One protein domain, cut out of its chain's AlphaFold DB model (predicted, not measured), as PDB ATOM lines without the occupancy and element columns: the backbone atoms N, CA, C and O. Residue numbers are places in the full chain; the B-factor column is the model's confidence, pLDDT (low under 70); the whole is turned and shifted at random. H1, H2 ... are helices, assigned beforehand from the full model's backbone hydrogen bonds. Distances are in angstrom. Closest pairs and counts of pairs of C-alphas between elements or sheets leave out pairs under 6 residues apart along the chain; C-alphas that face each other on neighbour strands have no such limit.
ATOM      1  N   ASN A   2      34.470  23.794 -38.817       94.56
ATOM      2  CA  ASN A   2      34.939  22.388 -38.786       94.56
ATOM      3  C   ASN A   2      36.310  22.187 -38.119       94.56
ATOM      4  O   ASN A   2      36.460  21.288 -37.297       94.56
ATOM      5  N   ALA A   3      37.284  23.055 -38.410       96.12
ATOM      6  CA  ALA A   3      38.601  23.013 -37.771       96.12
ATOM      7  C   ALA A   3      38.534  23.215 -36.244       96.12
ATOM      8  O   ALA A   3      39.271  22.564 -35.513       96.12
ATOM      9  N   ALA A   4      37.633  24.074 -35.752       96.06
ATOM     10  CA  ALA A   4      37.420  24.253 -34.315       96.06
ATOM     11  C   ALA A   4      36.833  22.982 -33.689       96.06
ATOM     12  O   ALA A   4      37.364  22.501 -32.697       96.06
ATOM     13  N   LEU A   5      35.841  22.362 -34.340       95.75
ATOM     14  CA  LEU A   5      35.302  21.074 -33.894       95.75
ATOM     15  C   LEU A   5      36.386  19.982 -33.840       95.75
ATOM     16  O   LEU A   5      36.335  19.140 -32.955       95.75
ATOM     17  N   ARG A   6      37.385  20.011 -34.742       96.81
ATOM     18  CA  ARG A   6      38.496  19.034 -34.718       96.81
ATOM     19  C   ARG A   6      39.381  19.235 -33.499       96.81
ATOM     20  O   ARG A   6      39.767  18.276 -32.852       96.81
ATOM     21  N   ARG A   7      39.669  20.497 -33.175       97.31
ATOM     22  CA  ARG A   7      40.442  20.868 -31.983       97.31
ATOM     23  C   ARG A   7      39.711  20.533 -30.682       97.31
ATOM     24  O   ARG A   7      40.369  20.292 -29.684       97.31
ATOM     25  N   MET A   8      38.379  20.488 -30.705       96.12
ATOM     26  CA  MET A   8      37.548  20.069 -29.569       96.12
ATOM     27  C   MET A   8      37.440  18.541 -29.411       96.12
ATOM     28  O   MET A   8      36.747  18.093 -28.508       96.12
ATOM     29  N   GLY A   9      38.098  17.749 -30.266       96.75
ATOM     30  CA  GLY A   9      38.132  16.286 -30.159       96.75
ATOM     31  C   GLY A   9      37.086  15.542 -30.989       96.75
ATOM     32  O   GLY A   9      37.113  14.320 -31.015       96.75
ATOM     33  N   TYR A  10      36.211  16.242 -31.716       96.44
ATOM     34  CA  TYR A  10      35.230  15.577 -32.571       96.44
ATOM     35  C   TYR A  10      35.870  15.062 -33.874       96.44
ATOM     36  O   TYR A  10      36.635  15.778 -34.534       96.44
ATOM     37  N   GLY A  11      35.512  13.842 -34.281       95.19
ATOM     38  CA  GLY A  11      35.859  13.123 -35.513       95.19
ATOM     39  C   GLY A  11      34.948  13.479 -36.694       95.19
ATOM     40  O   GLY A  11      33.855  14.028 -36.509       95.19
ATOM     41  N   LYS A  12      35.467  13.399 -37.936       92.19
ATOM     42  CA  LYS A  12      34.797  13.994 -39.127       92.19
ATOM     43  C   LYS A  12      33.424  13.375 -39.371       92.19
ATOM     44  O   LYS A  12      32.526  14.077 -39.829       92.19
ATOM     45  N   ASP A  13      33.298  12.117 -38.982       92.44
ATOM     46  CA  ASP A  13      32.097  11.304 -39.108       92.44
ATOM     47  C   ASP A  13      31.155  11.449 -37.898       92.44
ATOM     48  O   ASP A  13      30.028  10.974 -37.946       92.44
ATOM     49  N   GLU A  14      31.574  12.147 -36.833       94.25
ATOM     50  CA  GLU A  14      30.727  12.412 -35.659       94.25
ATOM     51  C   GLU A  14      29.903  13.690 -35.832       94.25
ATOM     52  O   GLU A  14      28.690  13.699 -35.643       94.25
ATOM     53  N   VAL A  15      30.551  14.805 -36.191       94.88
ATOM     54  CA  VAL A  15      29.854  16.086 -36.358       94.88
ATOM     55  C   VAL A  15      30.573  17.012 -37.322       94.88
ATOM     56  O   VAL A  15      31.802  17.130 -37.321       94.88
ATOM     57  N   THR A  16      29.792  17.744 -38.117       96.75
ATOM     58  CA  THR A  16      30.281  18.804 -38.997       96.75
ATOM     59  C   THR A  16      29.400  20.045 -38.900       96.75
ATOM     60  O   THR A  16      28.237  20.001 -38.508       96.75
ATOM     61  N   ALA A  17      29.945  21.175 -39.335       94.44
ATOM     62  CA  ALA A  17      29.220  22.427 -39.493       94.44
ATOM     63  C   ALA A  17      28.023  22.324 -40.445       94.44
ATOM     64  O   ALA A  17      27.048  23.054 -40.288       94.44
ATOM     65  N   HIS A  18      28.120  21.470 -41.464       95.12
ATOM     66  CA  HIS A  18      26.998  21.197 -42.352       95.12
ATOM     67  C   HIS A  18      25.956  20.331 -41.639       95.12
ATOM     68  O   HIS A  18      24.781  20.678 -41.664       95.12
ATOM     69  N   GLY A  19      26.400  19.303 -40.906       95.56
ATOM     70  CA  GLY A  19      25.544  18.469 -40.064       95.56
ATOM     71  C   GLY A  19      24.680  19.291 -39.109       95.56
ATOM     72  O   GLY A  19      23.474  19.098 -39.080       95.56
ATOM     73  N   PHE A  20      25.243  20.301 -38.436       95.06
ATOM     74  CA  PHE A  20      24.448  21.198 -37.585       95.06
ATOM     75  C   PHE A  20      23.334  21.944 -38.333       95.06
ATOM     76  O   PHE A  20      22.242  22.091 -37.791       95.06
ATOM     77  N   ARG A  21      23.575  22.393 -39.573       96.62
ATOM     78  CA  ARG A  21      22.531  23.045 -40.386       96.62
ATOM     79  C   ARG A  21      21.441  22.064 -40.796       96.62
ATOM     80  O   ARG A  21      20.272  22.421 -40.743       96.62
ATOM     81  N   VAL A  22      21.821  20.842 -41.171       97.00
ATOM     82  CA  VAL A  22      20.868  19.774 -41.502       97.00
ATOM     83  C   VAL A  22      20.002  19.452 -40.286       97.00
ATOM     84  O   VAL A  22      18.781  19.484 -40.392       97.00
ATOM     85  N   THR A  23      20.607  19.242 -39.115       96.81
ATOM     86  CA  THR A  23      19.879  18.988 -37.866       96.81
ATOM     87  C   THR A  23      18.915  20.126 -37.527       96.81
ATOM     88  O   THR A  23      17.751  19.864 -37.228       96.81
ATOM     89  N   ALA A  24      19.363  21.383 -37.614       97.69
ATOM     90  CA  ALA A  24      18.505  22.541 -37.366       97.69
ATOM     91  C   ALA A  24      17.332  22.613 -38.356       97.69
ATOM     92  O   ALA A  24      16.188  22.751 -37.930       97.69
ATOM     93  N   SER A  25      17.595  22.447 -39.657       98.00
ATOM     94  CA  SER A  25      16.558  22.428 -40.696       98.00
ATOM     95  C   SER A  25      15.507  21.350 -40.418       98.00
ATOM     96  O   SER A  25      14.316  21.652 -40.399       98.00
ATOM     97  N   THR A  26      15.931  20.119 -40.119       98.12
ATOM     98  CA  THR A  26      15.020  19.005 -39.826       98.12
ATOM     99  C   THR A  26      14.143  19.289 -38.608       98.12
ATOM    100  O   THR A  26      12.930  19.103 -38.674       98.12
ATOM    101  N   ILE A  27      14.728  19.762 -37.501       98.12
ATOM    102  CA  ILE A  27      13.981  20.035 -36.264       98.12
ATOM    103  C   ILE A  27      12.971  21.167 -36.467       98.12
ATOM    104  O   ILE A  27      11.829  21.055 -36.020       98.12
ATOM    105  N   LEU A  28      13.376  22.249 -37.133       98.12
ATOM    106  CA  LEU A  28      12.505  23.398 -37.367       98.12
ATOM    107  C   LEU A  28      11.354  23.048 -38.321       98.12
ATOM    108  O   LEU A  28      10.209  23.396 -38.041       98.12
ATOM    109  N   ASN A  29      11.623  22.285 -39.385       98.25
ATOM    110  CA  ASN A  29      10.571  21.795 -40.279       98.25
ATOM    111  C   ASN A  29       9.600  20.855 -39.550       98.25
ATOM    112  O   ASN A  29       8.390  21.009 -39.676       98.25
ATOM    113  N   ALA A  30      10.100  19.926 -38.725       98.00
ATOM    114  CA  ALA A  30       9.252  19.020 -37.941       98.00
ATOM    115  C   ALA A  30       8.348  19.753 -36.932       98.00
ATOM    116  O   ALA A  30       7.326  19.219 -36.504       98.00
ATOM    117  N   ARG A  31       8.718  20.980 -36.554       96.50
ATOM    118  CA  ARG A  31       7.948  21.867 -35.673       96.50
ATOM    119  C   ARG A  31       7.044  22.846 -36.432       96.50
ATOM    120  O   ARG A  31       6.424  23.688 -35.795       96.50
ATOM    121  N   ASN A  32       6.931  22.705 -37.755       96.75
ATOM    122  CA  ASN A  32       6.090  23.526 -38.632       96.75
ATOM    123  C   ASN A  32       6.432  25.026 -38.622       96.75
ATOM    124  O   ASN A  32       5.551  25.864 -38.821       96.75
ATOM    125  N   TYR A  33       7.702  25.381 -38.410       97.88
ATOM    126  CA  TYR A  33       8.158  26.736 -38.716       97.88
ATOM    127  C   TYR A  33       8.083  26.995 -40.226       97.88
ATOM    128  O   TYR A  33       8.202  26.067 -41.026       97.88
ATOM    129  N   ASP A  34       7.913  28.262 -40.611       97.06
ATOM    130  CA  ASP A  34       7.858  28.665 -42.017       97.06
ATOM    131  C   ASP A  34       9.162  28.265 -42.746       97.06
ATOM    132  O   ASP A  34      10.241  28.743 -42.369       97.06
ATOM    133  N   PRO A  35       9.092  27.415 -43.792       96.25
ATOM    134  CA  PRO A  35      10.266  26.968 -44.534       96.25
ATOM    135  C   PRO A  35      11.104  28.109 -45.112       96.25
ATOM    136  O   PRO A  35      12.330  28.016 -45.121       96.25
ATOM    137  N   ASP A  36      10.486  29.209 -45.546       95.94
ATOM    138  CA  ASP A  36      11.219  30.340 -46.113       95.94
ATOM    139  C   ASP A  36      12.035  31.067 -45.040       95.94
ATOM    140  O   ASP A  36      13.170  31.487 -45.285       95.94
ATOM    141  N   VAL A  37      11.501  31.147 -43.818       97.62
ATOM    142  CA  VAL A  37      12.223  31.691 -42.661       97.62
ATOM    143  C   VAL A  37      13.366  30.759 -42.253       97.62
ATOM    144  O   VAL A  37      14.461  31.244 -41.952       97.62
ATOM    145  N   ILE A  38      13.151  29.435 -42.284       98.06
ATOM    146  CA  ILE A  38      14.194  28.427 -42.016       98.06
ATOM    147  C   ILE A  38      15.355  28.590 -43.004       98.06
ATOM    148  O   ILE A  38      16.511  28.723 -42.595       98.06
ATOM    149  N   GLU A  39      15.070  28.636 -44.304       96.88
ATOM    150  CA  GLU A  39      16.107  28.802 -45.325       96.88
ATOM    151  C   GLU A  39      16.840  30.147 -45.170       96.88
ATOM    152  O   GLU A  39      18.069  30.210 -45.304       96.88
ATOM    153  N   ALA A  40      16.123  31.210 -44.788       95.75
ATOM    154  CA  ALA A  40      16.711  32.520 -44.531       95.75
ATOM    155  C   ALA A  40      17.642  32.542 -43.298       95.75
ATOM    156  O   ALA A  40      18.721  33.139 -43.371       95.75
ATOM    157  N   VAL A  41      17.301  31.885 -42.173       96.88
ATOM    158  CA  VAL A  41      18.228  31.778 -41.017       96.88
ATOM    159  C   VAL A  41      19.444  30.904 -41.315       96.88
ATOM    160  O   VAL A  41      20.521  31.162 -40.779       96.88
ATOM    161  N   LEU A  42      19.307  29.917 -42.204       96.31
ATOM    162  CA  LEU A  42      20.416  29.071 -42.656       96.31
ATOM    163  C   LEU A  42      21.309  29.754 -43.707       96.31
ATOM    164  O   LEU A  42      22.351  29.199 -44.070       96.31
ATOM    165  N   ALA A  43      20.939  30.967 -44.144       93.94
ATOM    166  CA  ALA A  43      21.579  31.720 -45.222       93.94
ATOM    167  C   ALA A  43      21.656  30.922 -46.534       93.94
ATOM    168  O   ALA A  43      22.627  31.020 -47.291       93.94
ATOM    169  N   HIS A  44      20.640  30.101 -46.793       94.25
ATOM    170  CA  HIS A  44      20.526  29.375 -48.042       94.25
ATOM    171  C   HIS A  44      20.004  30.289 -49.147       94.25
ATOM    172  O   HIS A  44      19.150  31.151 -48.941       94.25
ATOM    173  N   GLN A  45      20.524  30.080 -50.353       90.69
ATOM    174  CA  GLN A  45      19.923  30.643 -51.548       90.69
ATOM    175  C   GLN A  45      18.852  29.686 -52.051       90.69
ATOM    176  O   GLN A  45      19.112  28.498 -52.252       90.69
ATOM    177  N   ASP A  46      17.666  30.226 -52.303       88.75
ATOM    178  CA  ASP A  46      16.582  29.483 -52.928       88.75
ATOM    179  C   ASP A  46      17.042  28.903 -54.267       88.75
ATOM    180  O   ASP A  46      17.656  29.601 -55.066       88.75
ATOM    181  N   LYS A  47      16.773  27.627 -54.529       89.38
ATOM    182  CA  LYS A  47      17.210  26.952 -55.757       89.38
ATOM    183  C   LYS A  47      16.384  27.369 -56.981       89.38
ATOM    184  O   LYS A  47      16.892  27.292 -58.099       89.38
ATOM    185  N   ASN A  48      15.153  27.844 -56.791       92.31
ATOM    186  CA  ASN A  48      14.268  28.284 -57.862       92.31
ATOM    187  C   ASN A  48      14.627  29.709 -58.316       92.31
ATOM    188  O   ASN A  48      14.344  30.699 -57.641       92.31
ATOM    189  N   ALA A  49      15.225  29.816 -59.505       91.00
ATOM    190  CA  ALA A  49      15.663  31.090 -60.071       91.00
ATOM    191  C   ALA A  49      14.519  32.096 -60.285       91.00
ATOM    192  O   ALA A  49      14.727  33.288 -60.076       91.00
ATOM    193  N   ILE A  50      13.322  31.629 -60.654       93.06
ATOM    194  CA  ILE A  50      12.151  32.496 -60.831       93.06
ATOM    195  C   ILE A  50      11.735  33.055 -59.473       93.06
ATOM    196  O   ILE A  50      11.596  34.267 -59.330       93.06
ATOM    197  N   ARG A  51      11.608  32.194 -58.450       92.44
ATOM    198  CA  ARG A  51      11.224  32.645 -57.105       92.44
ATOM    199  C   ARG A  51      12.240  33.637 -56.539       92.44
ATOM    200  O   ARG A  51      11.820  34.669 -56.030       92.44
ATOM    201  N   ARG A  52      13.547  33.407 -56.728       89.44
ATOM    202  CA  ARG A  52      14.611  34.361 -56.346       89.44
ATOM    203  C   ARG A  52      14.461  35.747 -56.975       89.44
ATOM    204  O   ARG A  52      14.801  36.736 -56.335       89.44
ATOM    205  N   THR A  53      14.000  35.836 -58.223       91.31
ATOM    206  CA  THR A  53      13.846  37.130 -58.909       91.31
ATOM    207  C   THR A  53      12.810  38.017 -58.220       91.31
ATOM    208  O   THR A  53      13.018  39.228 -58.102       91.31
ATOM    209  N   TYR A  54      11.717  37.415 -57.748       90.06
ATOM    210  CA  TYR A  54      10.582  38.137 -57.173       90.06
ATOM    211  C   TYR A  54      10.619  38.208 -55.645       90.06
ATOM    212  O   TYR A  54      10.248  39.228 -55.068       90.06
ATOM    213  N   ASN A  55      11.088  37.154 -54.980       89.31
ATOM    214  CA  ASN A  55      11.155  37.095 -53.531       89.31
ATOM    215  C   ASN A  55      12.481  37.677 -53.027       89.31
ATOM    216  O   ASN A  55      13.500  36.993 -52.949       89.31
ATOM    217  N   ARG A  56      12.443  38.965 -52.679       87.44
ATOM    218  CA  ARG A  56      13.554  39.684 -52.039       87.44
ATOM    219  C   ARG A  56      13.373  39.828 -50.527       87.44
ATOM    220  O   ARG A  56      14.099  40.603 -49.905       87.44
ATOM    221  N   ALA A  57      12.391  39.143 -49.942       92.56
ATOM    222  CA  ALA A  57      12.142  39.224 -48.514       92.56
ATOM    223  C   ALA A  57      13.328  38.636 -47.740       92.56
ATOM    224  O   ALA A  57      13.848  37.570 -48.061       92.56
ATOM    225  N   THR A  58      13.764  39.346 -46.703       91.94
ATOM    226  CA  THR A  58      14.827  38.888 -45.794       91.94
ATOM    227  C   THR A  58      14.272  38.194 -44.553       91.94
ATOM    228  O   THR A  58      15.048  37.638 -43.772       91.94
ATOM    229  N   TYR A  59      12.946  38.260 -44.367       96.19
ATOM    230  CA  TYR A  59      12.208  37.718 -43.226       96.19
ATOM    231  C   TYR A  59      12.768  38.181 -41.874       96.19
ATOM    232  O   TYR A  59      12.821  37.420 -40.914       96.19
ATOM    233  N   TRP A  60      13.271  39.419 -41.809       97.00
ATOM    234  CA  TRP A  60      14.040  39.908 -40.663       97.00
ATOM    235  C   TRP A  60      13.304  39.749 -39.329       97.00
ATOM    236  O   TRP A  60      13.870  39.183 -38.399       97.00
ATOM    237  N   GLU A  61      12.048  40.186 -39.245       98.00
ATOM    238  CA  GLU A  61      11.258  40.101 -38.012       98.00
ATOM    239  C   GLU A  61      11.065  38.649 -37.565       98.00
ATOM    240  O   GLU A  61      11.319  38.312 -36.411       98.00
ATOM    241  N   GLN A  62      10.727  37.754 -38.496       98.25
ATOM    242  CA  GLN A  62      10.557  36.331 -38.210       98.25
ATOM    243  C   GLN A  62      11.872  35.684 -37.769       98.25
ATOM    244  O   GLN A  62      11.878  34.860 -36.862       98.25
ATOM    245  N   ARG A  63      13.004  36.074 -38.369       97.69
ATOM    246  CA  ARG A  63      14.333  35.585 -37.973       97.69
ATOM    247  C   ARG A  63      14.716  36.060 -36.572       97.69
ATOM    248  O   ARG A  63      15.286  35.280 -35.810       97.69
ATOM    249  N   VAL A  64      14.410  37.314 -36.236       97.94
ATOM    250  CA  VAL A  64      14.642  37.877 -34.897       97.94
ATOM    251  C   VAL A  64      13.809  37.143 -33.849       97.94
ATOM    252  O   VAL A  64      14.338  36.853 -32.782       97.94
ATOM    253  N   THR A  65      12.564  36.779 -34.157       98.00
ATOM    254  CA  THR A  65      11.717  35.976 -33.261       98.00
ATOM    255  C   THR A  65      12.189  34.522 -33.157       98.00
ATOM    256  O   THR A  65      12.293  33.981 -32.059       98.00
ATOM    257  N   LEU A  66      12.536  33.893 -34.283       98.25
ATOM    258  CA  LEU A  66      12.912  32.478 -34.333       98.25
ATOM    259  C   LEU A  66      14.207  32.179 -33.569       98.25
ATOM    260  O   LEU A  66      14.358  31.105 -32.989       98.25
ATOM    261  N   MET A  67      15.183  33.090 -33.581       97.62
ATOM    262  CA  MET A  67      16.510  32.773 -33.047       97.62
ATOM    263  C   MET A  67      16.570  32.599 -31.521       97.62
ATOM    264  O   MET A  67      17.210  31.643 -31.072       97.62
ATOM    265  N   PRO A  68      15.888  33.426 -30.712       98.06
ATOM    266  CA  PRO A  68      15.694  33.161 -29.290       98.06
ATOM    267  C   PRO A  68      14.920  31.868 -29.015       98.06
ATOM    268  O   PRO A  68      15.305  31.114 -28.125       98.06
ATOM    269  N   GLU A  69      13.871  31.567 -29.786       97.88
ATOM    270  CA  GLU A  69      13.108  30.319 -29.626       97.88
ATOM    271  C   GLU A  69      13.972  29.085 -29.885       97.88
ATOM    272  O   GLU A  69      13.936  28.120 -29.119       97.88
ATOM    273  N   TRP A  70      14.807  29.141 -30.924       97.75
ATOM    274  CA  TRP A  70      15.804  28.116 -31.195       97.75
ATOM    275  C   TRP A  70      16.782  27.953 -30.026       97.75
ATOM    276  O   TRP A  70      17.052  26.829 -29.609       97.75
ATOM    277  N   GLY A  71      17.283  29.056 -29.460       97.81
ATOM    278  CA  GLY A  71      18.143  29.025 -28.273       97.81
ATOM    279  C   GLY A  71      17.469  28.339 -27.082       97.81
ATOM    280  O   GLY A  71      18.011  27.381 -26.534       97.81
ATOM    281  N   ASN A  72      16.243  28.756 -26.758       98.06
ATOM    282  CA  ASN A  72      15.446  28.173 -25.677       98.06
ATOM    283  C   ASN A  72      15.194  26.674 -25.884       98.06
ATOM    284  O   ASN A  72      15.216  25.905 -24.924       98.06
ATOM    285  N   LEU A  73      14.975  26.244 -27.130       96.88
ATOM    286  CA  LEU A  73      14.831  24.833 -27.463       96.88
ATOM    287  C   LEU A  73      16.110  24.046 -27.147       96.88
ATOM    288  O   LEU A  73      16.039  22.998 -26.511       96.88
ATOM    289  N   ILE A  74      17.274  24.541 -27.570       96.88
ATOM    290  CA  ILE A  74      18.560  23.884 -27.297       96.88
ATOM    291  C   ILE A  74      18.844  23.828 -25.791       96.88
ATOM    292  O   ILE A  74      19.282  22.788 -25.293       96.88
ATOM    293  N   ASP A  75      18.549  24.900 -25.056       98.00
ATOM    294  CA  ASP A  75      18.690  24.927 -23.598       98.00
ATOM    295  C   ASP A  75      17.736  23.943 -22.906       98.00
ATOM    296  O   ASP A  75      18.132  23.264 -21.955       98.00
ATOM    297  N   GLY A  76      16.507  23.804 -23.411       97.38
ATOM    298  CA  GLY A  76      15.548  22.790 -22.967       97.38
ATOM    299  C   GLY A  76      16.084  21.370 -23.153       97.38
ATOM    300  O   GLY A  76      16.169  20.619 -22.180       97.38
ATOM    301  N   LEU A  77      16.562  21.050 -24.360       94.75
ATOM    302  CA  LEU A  77      17.146  19.743 -24.679       94.75
ATOM    303  C   LEU A  77      18.362  19.433 -23.799       94.75
ATOM    304  O   LEU A  77      18.500  18.323 -23.287       94.75
ATOM    305  N   LYS A  78      19.229  20.425 -23.569       95.25
ATOM    306  CA  LYS A  78      20.380  20.298 -22.664       95.25
ATOM    307  C   LYS A  78      19.953  20.015 -21.222       95.25
ATOM    308  O   LYS A  78      20.644  19.285 -20.516       95.25
ATOM    309  N   ALA A  79      18.835  20.588 -20.782       96.31
ATOM    310  CA  ALA A  79      18.260  20.357 -19.462       96.31
ATOM    311  C   ALA A  79      17.430  19.059 -19.365       96.31
ATOM    312  O   ALA A  79      16.867  18.799 -18.301       96.31
ATOM    313  N   GLY A  80      17.340  18.263 -20.438       92.00
ATOM    314  CA  GLY A  80      16.563  17.021 -20.478       92.00
ATOM    315  C   GLY A  80      15.047  17.230 -20.544       92.00
ATOM    316  O   GLY A  80      14.307  16.378 -20.056       92.00
TER     317      GLY A  80
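AT A GLANCE: This is residues 2 to 80 of the 81 residues of the protein "Tyr recombinase domain-containing protein" of marine sediment metagenome (UniProt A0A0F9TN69). This is a loose, elongated string of helices: H2 and H3 fold back as a hairpin, and H3 meets one end of the longest helix, H5, whose residues 71 to 78 stick out. Small H1 and H4 lie toward opposite ends of the longest axis. The 79 printed residues hold five named helices, H1 to H5, all helix in class; the radius of gyration of the C-alphas is 15.0 A, the spans 44 by 27 by 19 A.

HOW THE PARTS SIT: Start at H1, residues 2 to 7, close but not clearly touching H2, residues 17 to 30: C-alphas 2 and 17, the closest, are 5.8 A apart. With residues 25 to 29 alone H2 touches H3, residues 35 to 41, closest at C-alphas 25 and 38, 6.6 A. H4, residues 49 to 54, touches no helix. H5, residues 60 to 78, touches H3 with residues 62 to 63 alone, about perpendicular at 85 degrees; C-alphas 41 and 63 are closest, 6.2 A. Each O i to N i+4 pair is within hydrogen-bond range in H1 and H3, 9 of 10 in H2, 1 of 2 in H4, 13 of 15 in H5.

IN THESE COORDINATES: Find C-alpha 2 at (34.939, 22.388, -38.786); H2 is 20.3 A long. H5 runs 27.4 A to C-alpha 78 at (20.380, 20.298, -22.664).

THE WHOLE: The printed part has no cut, and no printed residue is under 70 in pLDDT.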